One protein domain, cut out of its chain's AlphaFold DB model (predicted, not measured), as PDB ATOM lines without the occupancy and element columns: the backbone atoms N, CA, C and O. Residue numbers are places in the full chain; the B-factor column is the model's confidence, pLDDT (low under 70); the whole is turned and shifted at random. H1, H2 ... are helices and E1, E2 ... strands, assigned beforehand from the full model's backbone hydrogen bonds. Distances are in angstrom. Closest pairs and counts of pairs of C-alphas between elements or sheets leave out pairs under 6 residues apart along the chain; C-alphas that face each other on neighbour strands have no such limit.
ATOM      1  N   LYS A  48      49.193  31.542  41.022       91.25
ATOM      2  CA  LYS A  48      50.447  30.780  40.986       91.25
ATOM      3  C   LYS A  48      50.991  30.508  42.388       91.25
ATOM      4  O   LYS A  48      51.414  29.391  42.666       91.25
ATOM      5  N   GLU A  49      50.959  31.499  43.273       93.38
ATOM      6  CA  GLU A  49      51.387  31.331  44.666       93.38
ATOM      7  C   GLU A  49      50.449  30.387  45.421       93.38
ATOM      8  O   GLU A  49      50.914  29.506  46.143       93.38
ATOM      9  N   ILE A  50      49.134  30.501  45.195       92.00
ATOM     10  CA  ILE A  50      48.143  29.589  45.783       92.00
ATOM     11  C   ILE A  50      48.402  28.149  45.316       92.00
ATOM     12  O   ILE A  50      48.367  27.222  46.128       92.00
ATOM     13  N   ALA A  51      48.681  27.946  44.023       93.06
ATOM     14  CA  ALA A  51      49.023  26.631  43.481       93.06
ATOM     15  C   ALA A  51      50.327  26.084  44.087       93.06
ATOM     16  O   ALA A  51      50.378  24.914  44.465       93.06
ATOM     17  N   ALA A  52      51.354  26.925  44.246       93.88
ATOM     18  CA  ALA A  52      52.621  26.533  44.859       93.88
ATOM     19  C   ALA A  52      52.456  26.122  46.333       93.88
ATOM     20  O   ALA A  52      53.000  25.095  46.747       93.88
ATOM     21  N   GLU A  53      51.671  26.875  47.111       94.62
ATOM     22  CA  GLU A  53      51.360  26.544  48.507       94.62
ATOM     23  C   GLU A  53      50.558  25.235  48.599       94.62
ATOM     24  O   GLU A  53      50.912  24.339  49.370       94.62
ATOM     25  N   ASN A  54      49.527  25.074  47.760       94.06
ATOM     26  CA  ASN A  54      48.741  23.839  47.701       94.06
ATOM     27  C   ASN A  54      49.612  22.636  47.288       94.06
ATOM     28  O   ASN A  54      49.484  21.564  47.878       94.06
ATOM     29  N   GLY A  55      50.511  22.806  46.318       95.25
ATOM     30  CA  GLY A  55      51.446  21.771  45.877       95.25
ATOM     31  C   GLY A  55      52.492  21.415  46.935       95.25
ATOM     32  O   GLY A  55      52.875  20.253  47.065       95.25
ATOM     33  N   LEU A  56      52.947  22.383  47.736       95.69
ATOM     34  CA  LEU A  56      53.815  22.114  48.885       95.69
ATOM     35  C   LEU A  56      53.091  21.280  49.948       95.69
ATOM     36  O   LEU A  56      53.678  20.334  50.474       95.69
ATOM     37  N   GLN A  57      51.827  21.600  50.234       94.00
ATOM     38  CA  GLN A  57      51.005  20.808  51.148       94.00
ATOM     39  C   GLN A  57      50.852  19.363  50.646       94.00
ATOM     40  O   GLN A  57      51.177  18.436  51.383       94.00
ATOM     41  N   LEU A  58      50.474  19.173  49.376       93.94
ATOM     42  CA  LEU A  58      50.343  17.839  48.778       93.94
ATOM     43  C   LEU A  58      51.660  17.050  48.825       93.94
ATOM     44  O   LEU A  58      51.659  15.868  49.147       93.94
ATOM     45  N   ARG A  59      52.811  17.690  48.571       95.12
ATOM     46  CA  ARG A  59      54.124  17.027  48.694       95.12
ATOM     47  C   ARG A  59      54.404  16.531  50.109       95.12
ATOM     48  O   ARG A  59      54.935  15.435  50.265       95.12
ATOM     49  N   ARG A  60      54.052  17.319  51.130       95.19
ATOM     50  CA  ARG A  60      54.195  16.905  52.535       95.19
ATOM     51  C   ARG A  60      53.287  15.723  52.857       95.19
ATOM     52  O   ARG A  60      53.738  14.792  53.512       95.19
ATOM     53  N   GLU A  61      52.055  15.731  52.357       92.69
ATOM     54  CA  GLU A  61      51.113  14.619  52.523       92.69
ATOM     55  C   GLU A  61      51.639  13.337  51.855       92.69
ATOM     56  O   GLU A  61      51.722  12.304  52.514       92.69
ATOM     57  N   LEU A  62      52.115  13.411  50.604       92.75
ATOM     58  CA  LEU A  62      52.736  12.277  49.895       92.75
ATOM     59  C   LEU A  62      53.970  11.719  50.618       92.75
ATOM     60  O   LEU A  62      54.211  10.510  50.591       92.75
ATOM     61  N   ALA A  63      54.766  12.595  51.236       92.75
ATOM     62  CA  ALA A  63      55.931  12.192  52.018       92.75
ATOM     63  C   ALA A  63      55.530  11.507  53.333       92.75
ATOM     64  O   ALA A  63      56.177  10.544  53.734       92.75
ATOM     65  N   ALA A  64      54.463  11.982  53.982       93.56
ATOM     66  CA  ALA A  64      53.963  11.425  55.234       93.56
ATOM     67  C   ALA A  64      53.223  10.089  55.051       93.56
ATOM     68  O   ALA A  64      53.240   9.266  55.961       93.56
ATOM     69  N   GLN A  65      52.584   9.876  53.898       92.56
ATOM     70  CA  GLN A  65      51.744   8.707  53.621       92.56
ATOM     71  C   GLN A  65      52.238   7.964  52.360       92.56
ATOM     72  O   GLN A  65      51.938   8.363  51.224       92.56
ATOM     73  N   PRO A  66      53.046   6.897  52.521       88.88
ATOM     74  CA  PRO A  66      53.610   6.103  51.424       88.88
ATOM     75  C   PRO A  66      52.595   5.465  50.466       88.88
ATOM     76  O   PRO A  66      52.897   5.243  49.294       88.88
ATOM     77  N   GLU A  67      51.393   5.194  50.955       89.56
ATOM     78  CA  GLU A  67      50.280   4.579  50.235       89.56
ATOM     79  C   GLU A  67      49.522   5.555  49.324       89.56
ATOM     80  O   GLU A  67      48.776   5.124  48.442       89.56
ATOM     81  N   LEU A  68      49.723   6.868  49.499       92.12
ATOM     82  CA  LEU A  68      49.099   7.867  48.641       92.12
ATOM     83  C   LEU A  68      49.596   7.746  47.211       92.12
ATOM     84  O   LEU A  68      50.799   7.842  46.944       92.12
ATOM     85  N   THR A  69      48.654   7.618  46.282       93.44
ATOM     86  CA  THR A  69      48.940   7.651  44.853       93.44
ATOM     87  C   THR A  69      47.917   8.493  44.115       93.44
ATOM     88  O   THR A  69      46.742   8.551  44.476       93.44
ATOM     89  N   PHE A  70      48.382   9.145  43.061       95.12
ATOM     90  CA  PHE A  70      47.542   9.745  42.050       95.12
ATOM     91  C   PHE A  70      47.260   8.726  40.949       95.12
ATOM     92  O   PHE A  70      48.157   8.011  40.495       95.12
ATOM     93  N   ILE A  71      46.022   8.710  40.474       92.81
ATOM     94  CA  ILE A  71      45.585   7.879  39.359       92.81
ATOM     95  C   ILE A  71      44.951   8.775  38.299       92.81
ATOM     96  O   ILE A  71      43.989   9.487  38.587       92.81
ATOM     97  N   LEU A  72      45.479   8.739  37.074       92.06
ATOM     98  CA  LEU A  72      44.813   9.318  35.909       92.06
ATOM     99  C   LEU A  72      43.676   8.388  35.488       92.06
ATOM    100  O   LEU A  72      43.916   7.214  35.226       92.06
ATOM    101  N   GLN A  73      42.459   8.917  35.391       86.94
ATOM    102  CA  GLN A  73      41.258   8.158  35.052       86.94
ATOM    103  C   GLN A  73      40.445   8.888  33.967       86.94
ATOM    104  O   GLN A  73      40.345  10.118  34.028       86.94
ATOM    105  N   PRO A  74      39.812   8.177  33.012       83.38
ATOM    106  CA  PRO A  74      38.789   8.767  32.154       83.38
ATOM    107  C   PRO A  74      37.605   9.268  32.988       83.38
ATOM    108  O   PRO A  74      37.127   8.591  33.901       83.38
ATOM    109  N   THR A  75      37.101  10.457  32.692       81.75
ATOM    110  CA  THR A  75      35.925  10.988  33.377       81.75
ATOM    111  C   THR A  75      34.688  10.193  32.936       81.75
ATOM    112  O   THR A  75      34.397  10.134  31.743       81.75
ATOM    113  N   PRO A  76      33.935   9.566  33.861       75.88
ATOM    114  CA  PRO A  76      32.729   8.822  33.528       75.88
ATOM    115  C   PRO A  76      31.669   9.725  32.881       75.88
ATOM    116  O   PRO A  76      31.531  10.884  33.287       75.88
ATOM    117  N   PRO A  77      30.866   9.198  31.943       68.62
ATOM    118  CA  PRO A  77      29.815   9.970  31.290       68.62
ATOM    119  C   PRO A  77      28.673  10.356  32.255       68.62
ATOM    120  O   PRO A  77      28.323   9.625  33.184       68.62
ATOM    121  N   GLY A  78      28.031  11.502  31.999       68.06
ATOM    122  CA  GLY A  78      26.751  11.890  32.611       68.06
ATOM    123  C   GLY A  78      26.812  12.408  34.061       68.06
ATOM    124  O   GLY A  78      27.649  13.229  34.423       68.06
ATOM    125  N   HIS A  79      25.866  11.961  34.899       55.22
ATOM    126  CA  HIS A  79      25.623  12.433  36.278       55.22
ATOM    127  C   HIS A  79      26.748  12.099  37.279       55.22
ATOM    128  O   HIS A  79      26.784  12.669  38.370       55.22
ATOM    129  N   MET A  80      27.677  11.215  36.900       52.84
ATOM    130  CA  MET A  80      28.868  10.853  37.679       52.84
ATOM    131  C   MET A  80      30.070  11.788  37.429       52.84
ATOM    132  O   MET A  80      31.089  11.681  38.115       52.84
ATOM    133  N   ALA A  81      29.954  12.741  36.493       59.97
ATOM    134  CA  ALA A  81      30.975  13.749  36.182       59.97
ATOM    135  C   ALA A  81      31.010  14.931  37.177       59.97
ATOM    136  O   ALA A  81      31.722  15.909  36.976       59.97
ATOM    137  N   ARG A  82      30.256  14.872  38.283       68.25
ATOM    138  CA  ARG A  82      30.131  15.972  39.261       68.25
ATOM    139  C   ARG A  82      31.290  16.065  40.260       68.25
ATOM    140  O   ARG A  82      31.140  16.666  41.321       68.25
ATOM    141  N   ALA A  83      32.439  15.473  39.943       83.69
ATOM    142  CA  ALA A  83      33.627  15.613  40.770       83.69
ATOM    143  C   ALA A  83      34.087  17.076  40.761       83.69
ATOM    144  O   ALA A  83      34.239  17.679  39.698       83.69
ATOM    145  N   GLN A  84      34.295  17.648  41.944       89.69
ATOM    146  CA  GLN A  84      34.826  18.998  42.089       89.69
ATOM    147  C   GLN A  84      36.338  18.939  42.267       89.69
ATOM    148  O   GLN A  84      36.859  18.162  43.066       89.69
ATOM    149  N   CYS A  85      37.040  19.785  41.526       92.25
ATOM    150  CA  CYS A  85      38.478  19.918  41.615       92.25
ATOM    151  C   CYS A  85      38.882  20.518  42.961       92.25
ATOM    152  O   CYS A  85      38.461  21.622  43.324       92.25
ATOM    153  N   ARG A  86      39.752  19.810  43.677       93.12
ATOM    154  CA  ARG A  86      40.213  20.176  45.017       93.12
ATOM    155  C   ARG A  86      41.234  21.316  45.028       93.12
ATOM    156  O   ARG A  86      41.336  22.008  46.045       93.12
ATOM    157  N   ALA A  87      41.914  21.568  43.905       92.88
ATOM    158  CA  ALA A  87      42.920  22.623  43.780       92.88
ATOM    159  C   ALA A  87      42.357  23.992  44.189       92.88
ATOM    160  O   ALA A  87      41.322  24.429  43.679       92.88
ATOM    161  N   ARG A  88      43.046  24.679  45.107       90.06
ATOM    162  CA  ARG A  88      42.603  25.988  45.624       90.06
ATOM    163  C   ARG A  88      42.589  27.071  44.544       90.06
ATOM    164  O   ARG A  88      41.676  27.883  44.526       90.06
ATOM    165  N   ALA A  89      43.551  27.036  43.623       88.38
ATOM    166  CA  ALA A  89      43.665  27.959  42.491       88.38
ATOM    167  C   ALA A  89      42.972  27.443  41.212       88.38
ATOM    168  O   ALA A  89      43.420  27.731  40.103       88.38
ATOM    169  N   CYS A  90      41.926  26.620  41.338       91.25
ATOM    170  CA  CYS A  90      41.212  26.097  40.176       91.25
ATOM    171  C   CYS A  90      40.588  27.248  39.368       91.25
ATOM    172  O   CYS A  90      39.768  28.002  39.885       91.25
ATOM    173  N   SER A  91      40.954  27.362  38.089       81.75
ATOM    174  CA  SER A  91      40.484  28.432  37.196       81.75
ATOM    175  C   SER A  91      39.099  28.180  36.592       81.75
ATOM    176  O   SER A  91      38.598  29.003  35.831       81.75
ATOM    177  N   PHE A  92      38.486  27.026  36.866       78.25
ATOM    178  CA  PHE A  92      37.179  26.665  36.322       78.25
ATOM    179  C   PHE A  92      36.074  27.167  37.254       78.25
ATOM    180  O   PHE A  92      36.043  26.789  38.423       78.25
ATOM    181  N   ALA A  93      35.149  27.973  36.722       70.69
ATOM    182  CA  ALA A  93      34.133  28.693  37.498       70.69
ATOM    183  C   ALA A  93      33.294  27.795  38.431       70.69
ATOM    184  O   ALA A  93      33.039  28.156  39.573       70.69
ATOM    185  N   GLU A  94      32.911  26.601  37.973       77.81
ATOM    186  CA  GLU A  94      32.126  25.648  38.775       77.81
ATOM    187  C   GLU A  94      33.002  24.641  39.531       77.81
ATOM    188  O   GLU A  94      32.490  23.806  40.273       77.81
ATOM    189  N   ARG A  95      34.322  24.646  39.290       85.88
ATOM    190  CA  ARG A  95      35.300  23.629  39.722       85.88
ATOM    191  C   ARG A  95      34.957  22.189  39.319       85.88
ATOM    192  O   ARG A  95      35.746  21.290  39.588       85.88
ATOM    193  N   VAL A  96      33.828  21.959  38.658       87.62
ATOM    194  CA  VAL A  96      33.400  20.660  38.146       87.62
ATOM    195  C   VAL A  96      34.374  20.190  37.068       87.62
ATOM    196  O   VAL A  96      34.773  20.952  36.182       87.62
ATOM    197  N   ILE A  97      34.757  18.921  37.139       87.31
ATOM    198  CA  ILE A  97      35.640  18.286  36.165       87.31
ATOM    199  C   ILE A  97      34.793  17.743  35.018       87.31
ATOM    200  O   ILE A  97      34.192  16.678  35.122       87.31
ATOM    201  N   LYS A  98      34.740  18.517  33.930       85.12
ATOM    202  CA  LYS A  98      34.038  18.166  32.684       85.12
ATOM    203  C   LYS A  98      34.984  17.667  31.585       85.12
ATOM    204  O   LYS A  98      34.507  17.270  30.532       85.12
ATOM    205  N   ASP A  99      36.298  17.726  31.815       84.00
ATOM    206  CA  ASP A  99      37.298  17.195  30.886       84.00
ATOM    207  C   ASP A  99      37.168  15.670  30.759       84.00
ATOM    208  O   ASP A  99      36.772  15.002  31.715       84.00
ATOM    209  N   ASP A 100      37.596  15.114  29.623       82.50
ATOM    210  CA  ASP A 100      37.578  13.666  29.347       82.50
ATOM    211  C   ASP A 100      38.421  12.844  30.332       82.50
ATOM    212  O   ASP A 100      38.250  11.632  30.444       82.50
ATOM    213  N   TYR A 101      39.329  13.497  31.060       87.50
ATOM    214  CA  TYR A 101      40.211  12.877  32.038       87.50
ATOM    215  C   TYR A 101      40.272  13.684  33.330       87.50
ATOM    216  O   TYR A 101      40.248  14.918  33.332       87.50
ATOM    217  N   ARG A 102      40.452  12.968  34.436       90.12
ATOM    218  CA  ARG A 102      40.614  13.513  35.784       90.12
ATOM    219  C   ARG A 102      41.711  12.773  36.532       90.12
ATOM    220  O   ARG A 102      42.030  11.632  36.201       90.12
ATOM    221  N   VAL A 103      42.259  13.400  37.565       93.56
ATOM    222  CA  VAL A 103      43.196  12.739  38.480       93.56
ATOM    223  C   VAL A 103      42.525  12.515  39.826       93.56
ATOM    224  O   VAL A 103      41.872  13.419  40.345       93.56
ATOM    225  N   ILE A 104      42.686  11.313  40.374       92.38
ATOM    226  CA  ILE A 104      42.167  10.910  41.683       92.38
ATOM    227  C   ILE A 104      43.338  10.715  42.636       92.38
ATOM    228  O   ILE A 104      44.301  10.047  42.270       92.38
ATOM    229  N   LEU A 105      43.243  11.250  43.851       92.81
ATOM    230  CA  LEU A 105      44.123  10.881  44.961       92.81
ATOM    231  C   LEU A 105      43.474   9.738  45.756       92.81
ATOM    232  O   LEU A 105      42.322   9.845  46.172       92.81
ATOM    233  N   THR A 106      44.188   8.626  45.937       84.00
ATOM    234  CA  THR A 106      43.615   7.365  46.447       84.00
ATOM    235  C   THR A 106      43.553   7.223  47.974       84.00
ATOM    236  O   THR A 106      43.283   6.121  48.447       84.00
ATOM    237  N   ALA A 107      43.779   8.280  48.762       70.94
ATOM    238  CA  ALA A 107      43.560   8.216  50.214       70.94
ATOM    239  C   ALA A 107      42.094   8.382  50.580       70.94
ATOM    240  O   ALA A 107      41.455   9.284  50.056       70.94
ATOM    241  N   GLY A 108      41.628   7.615  51.573       70.06
ATOM    242  CA  GLY A 108      40.406   7.915  52.325       70.06
ATOM    243  C   GLY A 108      39.225   8.341  51.447       70.06
ATOM    244  O   GLY A 108      38.744   7.567  50.616       70.06
ATOM    245  N   GLU A 109      38.758   9.579  51.633       77.00
ATOM    246  CA  GLU A 109      37.798  10.206  50.725       77.00
ATOM    247  C   GLU A 109      38.468  10.586  49.403       77.00
ATOM    248  O   GLU A 109      39.442  11.335  49.365       77.00
ATOM    249  N   ARG A 110      37.907  10.096  48.292       82.38
ATOM    250  CA  ARG A 110      38.440  10.352  46.950       82.38
ATOM    251  C   ARG A 110      38.458  11.851  46.656       82.38
ATOM    252  O   ARG A 110      37.405  12.451  46.436       82.38
ATOM    253  N   GLU A 111      39.653  12.422  46.563       91.25
ATOM    254  CA  GLU A 111      39.845  13.777  46.057       91.25
ATOM    255  C   GLU A 111      40.102  13.755  44.550       91.25
ATOM    256  O   GLU A 111      40.794  12.878  44.028       91.25
ATOM    257  N   TYR A 112      39.556  14.748  43.851       92.19
ATOM    258  CA  TYR A 112      39.638  14.847  42.400       92.19
ATOM    259  C   TYR A 112      40.308  16.149  41.975       92.19
ATOM    260  O   TYR A 112      40.123  17.200  42.592       92.19
ATOM    261  N   PHE A 113      41.043  16.094  40.870       94.25
ATOM    262  CA  PHE A 113      41.721  17.241  40.284       94.25
ATOM    263  C   PHE A 113      41.523  17.258  38.768       94.25
ATOM    264  O   PHE A 113      41.573  16.214  38.111       94.25
ATOM    265  N   HIS A 114      41.361  18.454  38.193       93.12
ATOM    266  CA  HIS A 114      41.665  18.638  36.773       93.12
ATOM    267  C   HIS A 114      43.147  18.329  36.554       93.12
ATOM    268  O   HIS A 114      43.983  18.728  37.371       93.12
ATOM    269  N   VAL A 115      43.480  17.691  35.432       94.62
ATOM    270  CA  VAL A 115      44.874  17.360  35.087       94.62
ATOM    271  C   VAL A 115      45.754  18.614  35.100       94.62
ATOM    272  O   VAL A 115      46.788  18.638  35.761       94.62
ATOM    273  N   SER A 116      45.289  19.694  34.467       94.94
ATOM    274  CA  SER A 116      46.014  20.968  34.397       94.94
ATOM    275  C   SER A 116      46.215  21.629  35.758       94.94
ATOM    276  O   SER A 116      47.261  22.218  36.013       94.94
ATOM    277  N   CYS A 117      45.230  21.522  36.653       95.44
ATOM    278  CA  CYS A 117      45.349  22.068  37.999       95.44
ATOM    279  C   CYS A 117      46.428  21.326  38.791       95.44
ATOM    280  O   CYS A 117      47.211  21.971  39.480       95.44
ATOM    281  N   LEU A 118      46.486  19.995  38.683       95.94
ATOM    282  CA  LEU A 118      47.496  19.205  39.383       95.94
ATOM    283  C   LEU A 118      48.904  19.426  38.809       95.94
ATOM    284  O   LEU A 118      49.838  19.593  39.587       95.94
ATOM    285  N   GLU A 119      49.052  19.519  37.484       95.56
ATOM    286  CA  GLU A 119      50.337  19.848  36.836       95.56
ATOM    287  C   GLU A 119      50.893  21.213  37.247       95.56
ATOM    288  O   GLU A 119      52.101  21.383  37.371       95.56
ATOM    289  N   ASN A 120      50.020  22.190  37.504       94.50
ATOM    290  CA  ASN A 120      50.451  23.496  38.001       94.50
ATOM    291  C   ASN A 120      50.933  23.455  39.462       94.50
ATOM    292  O   ASN A 120      51.572  24.402  39.920       94.50
ATOM    293  N   MET A 121      50.607  22.394  40.207       95.56
ATOM    294  CA  MET A 121      50.972  22.231  41.618       95.56
ATOM    295  C   MET A 121      52.166  21.289  41.814       95.56
ATOM    296  O   MET A 121      52.926  21.465  42.769       95.56
ATOM    297  N   LEU A 122      52.322  20.282  40.950       95.69
ATOM    298  CA  LEU A 122      53.288  19.193  41.094       95.69
ATOM    299  C   LEU A 122      53.935  18.844  39.751       95.69
ATOM    300  O   LEU A 122      53.269  18.807  38.720       95.69
ATOM    301  N   ASP A 123      55.216  18.472  39.789       95.00
ATOM    302  CA  ASP A 123      55.872  17.822  38.653       95.00
ATOM    303  C   ASP A 123      55.382  16.371  38.538       95.00
ATOM    304  O   ASP A 123      55.923  15.461  39.172       95.00
ATOM    305  N   LEU A 124      54.335  16.158  37.738       95.75
ATOM    306  CA  LEU A 124      53.733  14.839  37.551       95.75
ATOM    307  C   LEU A 124      54.708  13.812  36.975       95.75
ATOM    308  O   LEU A 124      54.640  12.647  37.360       95.75
ATOM    309  N   SER A 125      55.626  14.225  36.099       95.19
ATOM    310  CA  SER A 125      56.614  13.326  35.496       95.19
ATOM    311  C   SER A 125      57.534  12.710  36.547       95.19
ATOM    312  O   SER A 125      57.844  11.520  36.469       95.19
ATOM    313  N   SER A 126      57.921  13.488  37.564       94.81
ATOM    314  CA  SER A 126      58.742  12.998  38.682       94.81
ATOM    315  C   SER A 126      58.034  11.954  39.556       94.81
ATOM    316  O   SER A 126      58.690  11.156  40.222       94.81
ATOM    317  N   LEU A 127      56.697  11.937  39.541       95.12
ATOM    318  CA  LEU A 127      55.877  11.027  40.343       95.12
ATOM    319  C   LEU A 127      55.644   9.674  39.655       95.12
ATOM    320  O   LEU A 127      55.192   8.727  40.303       95.12
ATOM    321  N   VAL A 128      55.933   9.553  38.360       93.94
ATOM    322  CA  VAL A 128      55.720   8.319  37.597       93.94
ATOM    323  C   VAL A 128      56.912   7.359  37.756       93.94
ATOM    324  O   VAL A 128      58.063   7.796  37.681       93.94
ATOM    325  N   PRO A 129      56.687   6.037  37.908       89.81
ATOM    326  CA  PRO A 129      55.394   5.344  38.034       89.81
ATOM    327  C   PRO A 129      54.966   5.093  39.490       89.81
ATOM    328  O   PRO A 129      53.935   4.469  39.739       89.81
ATOM    329  N   SER A 130      55.773   5.505  40.468       90.81
ATOM    330  CA  SER A 130      55.602   5.104  41.869       90.81
ATOM    331  C   SER A 130      54.369   5.734  42.516       90.81
ATOM    332  O   SER A 130      53.605   5.043  43.192       90.81
ATOM    333  N   ARG A 131      54.160   7.032  42.280       93.56
ATOM    334  CA  ARG A 131      53.130   7.863  42.919       93.56
ATOM    335  C   ARG A 131      52.085   8.398  41.954       93.56
ATOM    336  O   ARG A 131      51.050   8.849  42.424       93.56
ATOM    337  N   PHE A 132      52.315   8.338  40.647       95.12
ATOM    338  CA  PHE A 132      51.324   8.687  39.635       95.12
ATOM    339  C   PHE A 132      51.201   7.569  38.601       95.12
ATOM    340  O   PHE A 132      52.193   7.168  37.991       95.12
ATOM    341  N   LYS A 133      49.983   7.044  38.438       92.25
ATOM    342  CA  LYS A 133      49.696   5.837  37.652       92.25
ATOM    343  C   LYS A 133      48.512   6.046  36.712       92.25
ATOM    344  O   LYS A 133      47.667   6.910  36.942       92.25
ATOM    345  N   LEU A 134      48.444   5.226  35.669       88.69
ATOM    346  CA  LEU A 134      47.233   5.068  34.865       88.69
ATOM    347  C   LEU A 134      46.215   4.218  35.631       88.69
ATOM    348  O   LEU A 134      46.602   3.283  36.332       88.69
ATOM    349  N   ASP A 135      44.925   4.523  35.486       84.88
ATOM    350  CA  ASP A 135      43.867   3.659  36.010       84.88
ATOM    351  C   ASP A 135      43.844   2.342  35.229       84.88
ATOM    352  O   ASP A 135      43.424   2.290  34.073       84.88
ATOM    353  N   THR A 136      44.317   1.270  35.855       75.31
ATOM    354  CA  THR A 136      44.250  -0.093  35.313       75.31
ATOM    355  C   THR A 136      43.076  -0.886  35.887       75.31
ATOM    356  O   THR A 136      42.992  -2.094  35.667       75.31
ATOM    357  N   GLY A 137      42.203  -0.244  36.670       65.06
ATOM    358  CA  GLY A 137      41.063  -0.884  37.307       65.06
ATOM    359  C   GLY A 137      39.982  -1.297  36.308       65.06
ATOM    360  O   GLY A 137      39.648  -0.565  35.376       65.06
ATOM    361  N   THR A 138      39.389  -2.466  36.544       54.34
ATOM    362  CA  THR A 138      38.225  -2.980  35.815       54.34
ATOM    363  C   THR A 138      36.955  -2.298  36.333       54.34
ATOM    364  O   THR A 138      36.250  -2.832  37.191       54.34
ATOM    365  N   TYR A 139      36.679  -1.069  35.896       54.34
ATOM    366  CA  TYR A 139      35.362  -0.467  36.134       54.34
ATOM    367  C   TYR A 139      34.345  -1.016  35.128       54.34
ATOM    368  O   TYR A 139      34.709  -1.343  34.009       54.34
ATOM    369  N   LYS A 140      33.053  -1.035  35.488       50.47
ATOM    370  CA  LYS A 140      31.940  -1.529  34.640       50.47
ATOM    371  C   LYS A 140      31.817  -0.865  33.253       50.47
ATOM    372  O   LYS A 140      31.070  -1.344  32.413       50.47
ATOM    373  N   TRP A 141      32.492   0.261  33.027       54.22
ATOM    374  CA  TRP A 141      32.573   0.979  31.744       54.22
ATOM    375  C   TRP A 141      33.993   0.983  31.149       54.22
ATOM    376  O   TRP A 141      34.229   1.621  30.130       54.22
ATOM    377  N   ASN A 142      34.925   0.278  31.791       51.72
ATOM    378  CA  ASN A 142      36.301   0.048  31.368       51.72
ATOM    379  C   ASN A 142      36.662  -1.427  31.627       51.72
ATOM    380  O   ASN A 142      37.584  -1.737  32.387       51.72
ATOM    381  N   ASP A 143      35.844  -2.333  31.080       44.88
ATOM    382  CA  ASP A 143      35.976  -3.770  31.301       44.88
ATOM    383  C   ASP A 143      37.277  -4.280  30.673       44.88
ATOM    384  O   ASP A 143      37.366  -4.575  29.484       44.88
ATOM    385  N   GLY A 144      38.293  -4.380  31.529       44.75
ATOM    386  CA  GLY A 144      39.516  -5.114  31.273       44.75
ATOM    387  C   GLY A 144      40.576  -4.326  30.511       44.75
ATOM    388  O   GLY A 144      40.490  -4.152  29.300       44.75
ATOM    389  N   TRP A 145      41.661  -4.042  31.237       47.69
ATOM    390  CA  TRP A 145      43.059  -4.058  30.785       47.69
ATOM    391  C   TRP A 145      43.776  -2.714  30.507       47.69
ATOM    392  O   TRP A 145      43.170  -1.760  30.018       47.69
ATOM    393  N   PRO A 146      45.111  -2.637  30.741       46.75
ATOM    394  CA  PRO A 146      45.934  -1.431  30.538       46.75
ATOM    395  C   PRO A 146      45.974  -0.885  29.098       46.75
ATOM    396  O   PRO A 146      46.337   0.271  28.897       46.75
ATOM    397  N   TRP A 147      45.610  -1.690  28.094       50.00
ATOM    398  CA  TRP A 147      45.527  -1.288  26.680       50.00
ATOM    399  C   TRP A 147      44.255  -0.514  26.313       50.00
ATOM    400  O   TRP A 147      44.132  -0.052  25.183       50.00
ATOM    401  N   THR A 148      43.342  -0.308  27.265       58.19
ATOM    402  CA  THR A 148      42.251   0.677  27.137       58.19
ATOM    403  C   THR A 148      42.782   2.106  27.008       58.19
ATOM    404  O   THR A 148      42.126   2.972  26.432       58.19
ATOM    405  N   TRP A 149      44.003   2.359  27.483       70.56
ATOM    406  CA  TRP A 149      44.681   3.629  27.281       70.56
ATOM    407  C   TRP A 149      45.308   3.693  25.891       70.56
ATOM    408  O   TRP A 149      46.088   2.826  25.497       70.56
ATOM    409  N   GLY A 150      45.003   4.764  25.156       77.25
ATOM    410  CA  GLY A 150      45.615   5.018  23.856       77.25
ATOM    411  C   GLY A 150      47.146   5.092  23.921       77.25
ATOM    412  O   GLY A 150      47.746   5.358  24.966       77.25
TER     413      GLY A 150
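This is residues 48 to 150 of the 263 residues of an uncharacterized protein of Ajellomyces capsulatus (strain NAm1 / WU24) (UniProt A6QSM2). A small twisted wall of four strands, E3, E2, E1 and E4, has the short helix H2 over one face, while H3 only grazes it and the long helix H1 stands to one side, near H2 but not on the sheet. A long loop, residues 75 to 100, joins E1 to E2, and a tail, residues 135 to 150, follows E4; neither holds a named element. The printed part has 103 residues, with three named helices and four named strands in the order H1 E1 E2 E3 H2 H3 E4, and the sheet is mixed. The class is mixed, helices and strands, with under half of the residues, 43, in named elements. The whole is compact, with a radius of gyration of the C-alphas of 13.6 A and spans of 39 by 32 by 25 A.

The sheet runs E3, residues 111 to 114, E2, residues 101 to 105, E1, residues 70 to 74, and E4, residues 132 to 134; E3 and E4 are its edge strands. It is only just strongly twisted, its C-alphas lying up to 4.4 A off the best plane. E1, E2 and E3 form a meander, each strand the antiparallel neighbour of the one before, and E1 and E2, like E2 and E3, are a hairpin. Between E2 and E1, N 71 and O 104 are 2.8 A apart, within hydrogen-bond range; between E3 and E2, N 113 and O 103 are 2.8 A apart, also within range. E4 is parallel to E1 at 27 degrees, with N 72 and O 133 within range at 2.9 A. E3, H2, H3 and E4 make a split strand-helix-strand unit, two strands that follow each other among the strands but are not neighbours, with helices between them along the chain and E2 and E1 between them in the sheet, and its crossover is right-handed. H2, residues 115 to 119, is on the sheet at a height of 8.3 A, only just over E2, on which 3 of its C-alphas fall; the closest C-alphas of H2 and E2 are those of Arg 102 and Val 115, 5.8 A apart. H3, residues 124 to 127, only grazes the sheet, and is close to but not clearly touching H2, the closest C-alphas being those of Leu 118 and Leu 124 at 7.8 A. H1, residues 48 to 64, is near H2, with 8 pairs of C-alphas within 10 A, and apart from H3 and E4, for instance. In H1 and H2 every O i to N i+4 pair is within hydrogen-bond range; H3 is too short for such a pair.

H1 measures 24.3 A, from C-alpha 48 at (50.447, 30.780, 40.986) to C-alpha 64. E1 is 13.2 A long, E2 13.6 A, E3 10.6 A and E4 7.3 A; E4 ends at C-alpha 134, at (47.233, 5.068, 34.865). H2 and H3 are short.

The C-alphas of Glu 49 and Gly 144, the two farthest apart, are 40.6 A apart. The printed part has no cut, and the link from E1 to E2 is long. The mean pLDDT of the printed part is 83.5, with residues 77 to 82 and 137 to 148 under 70.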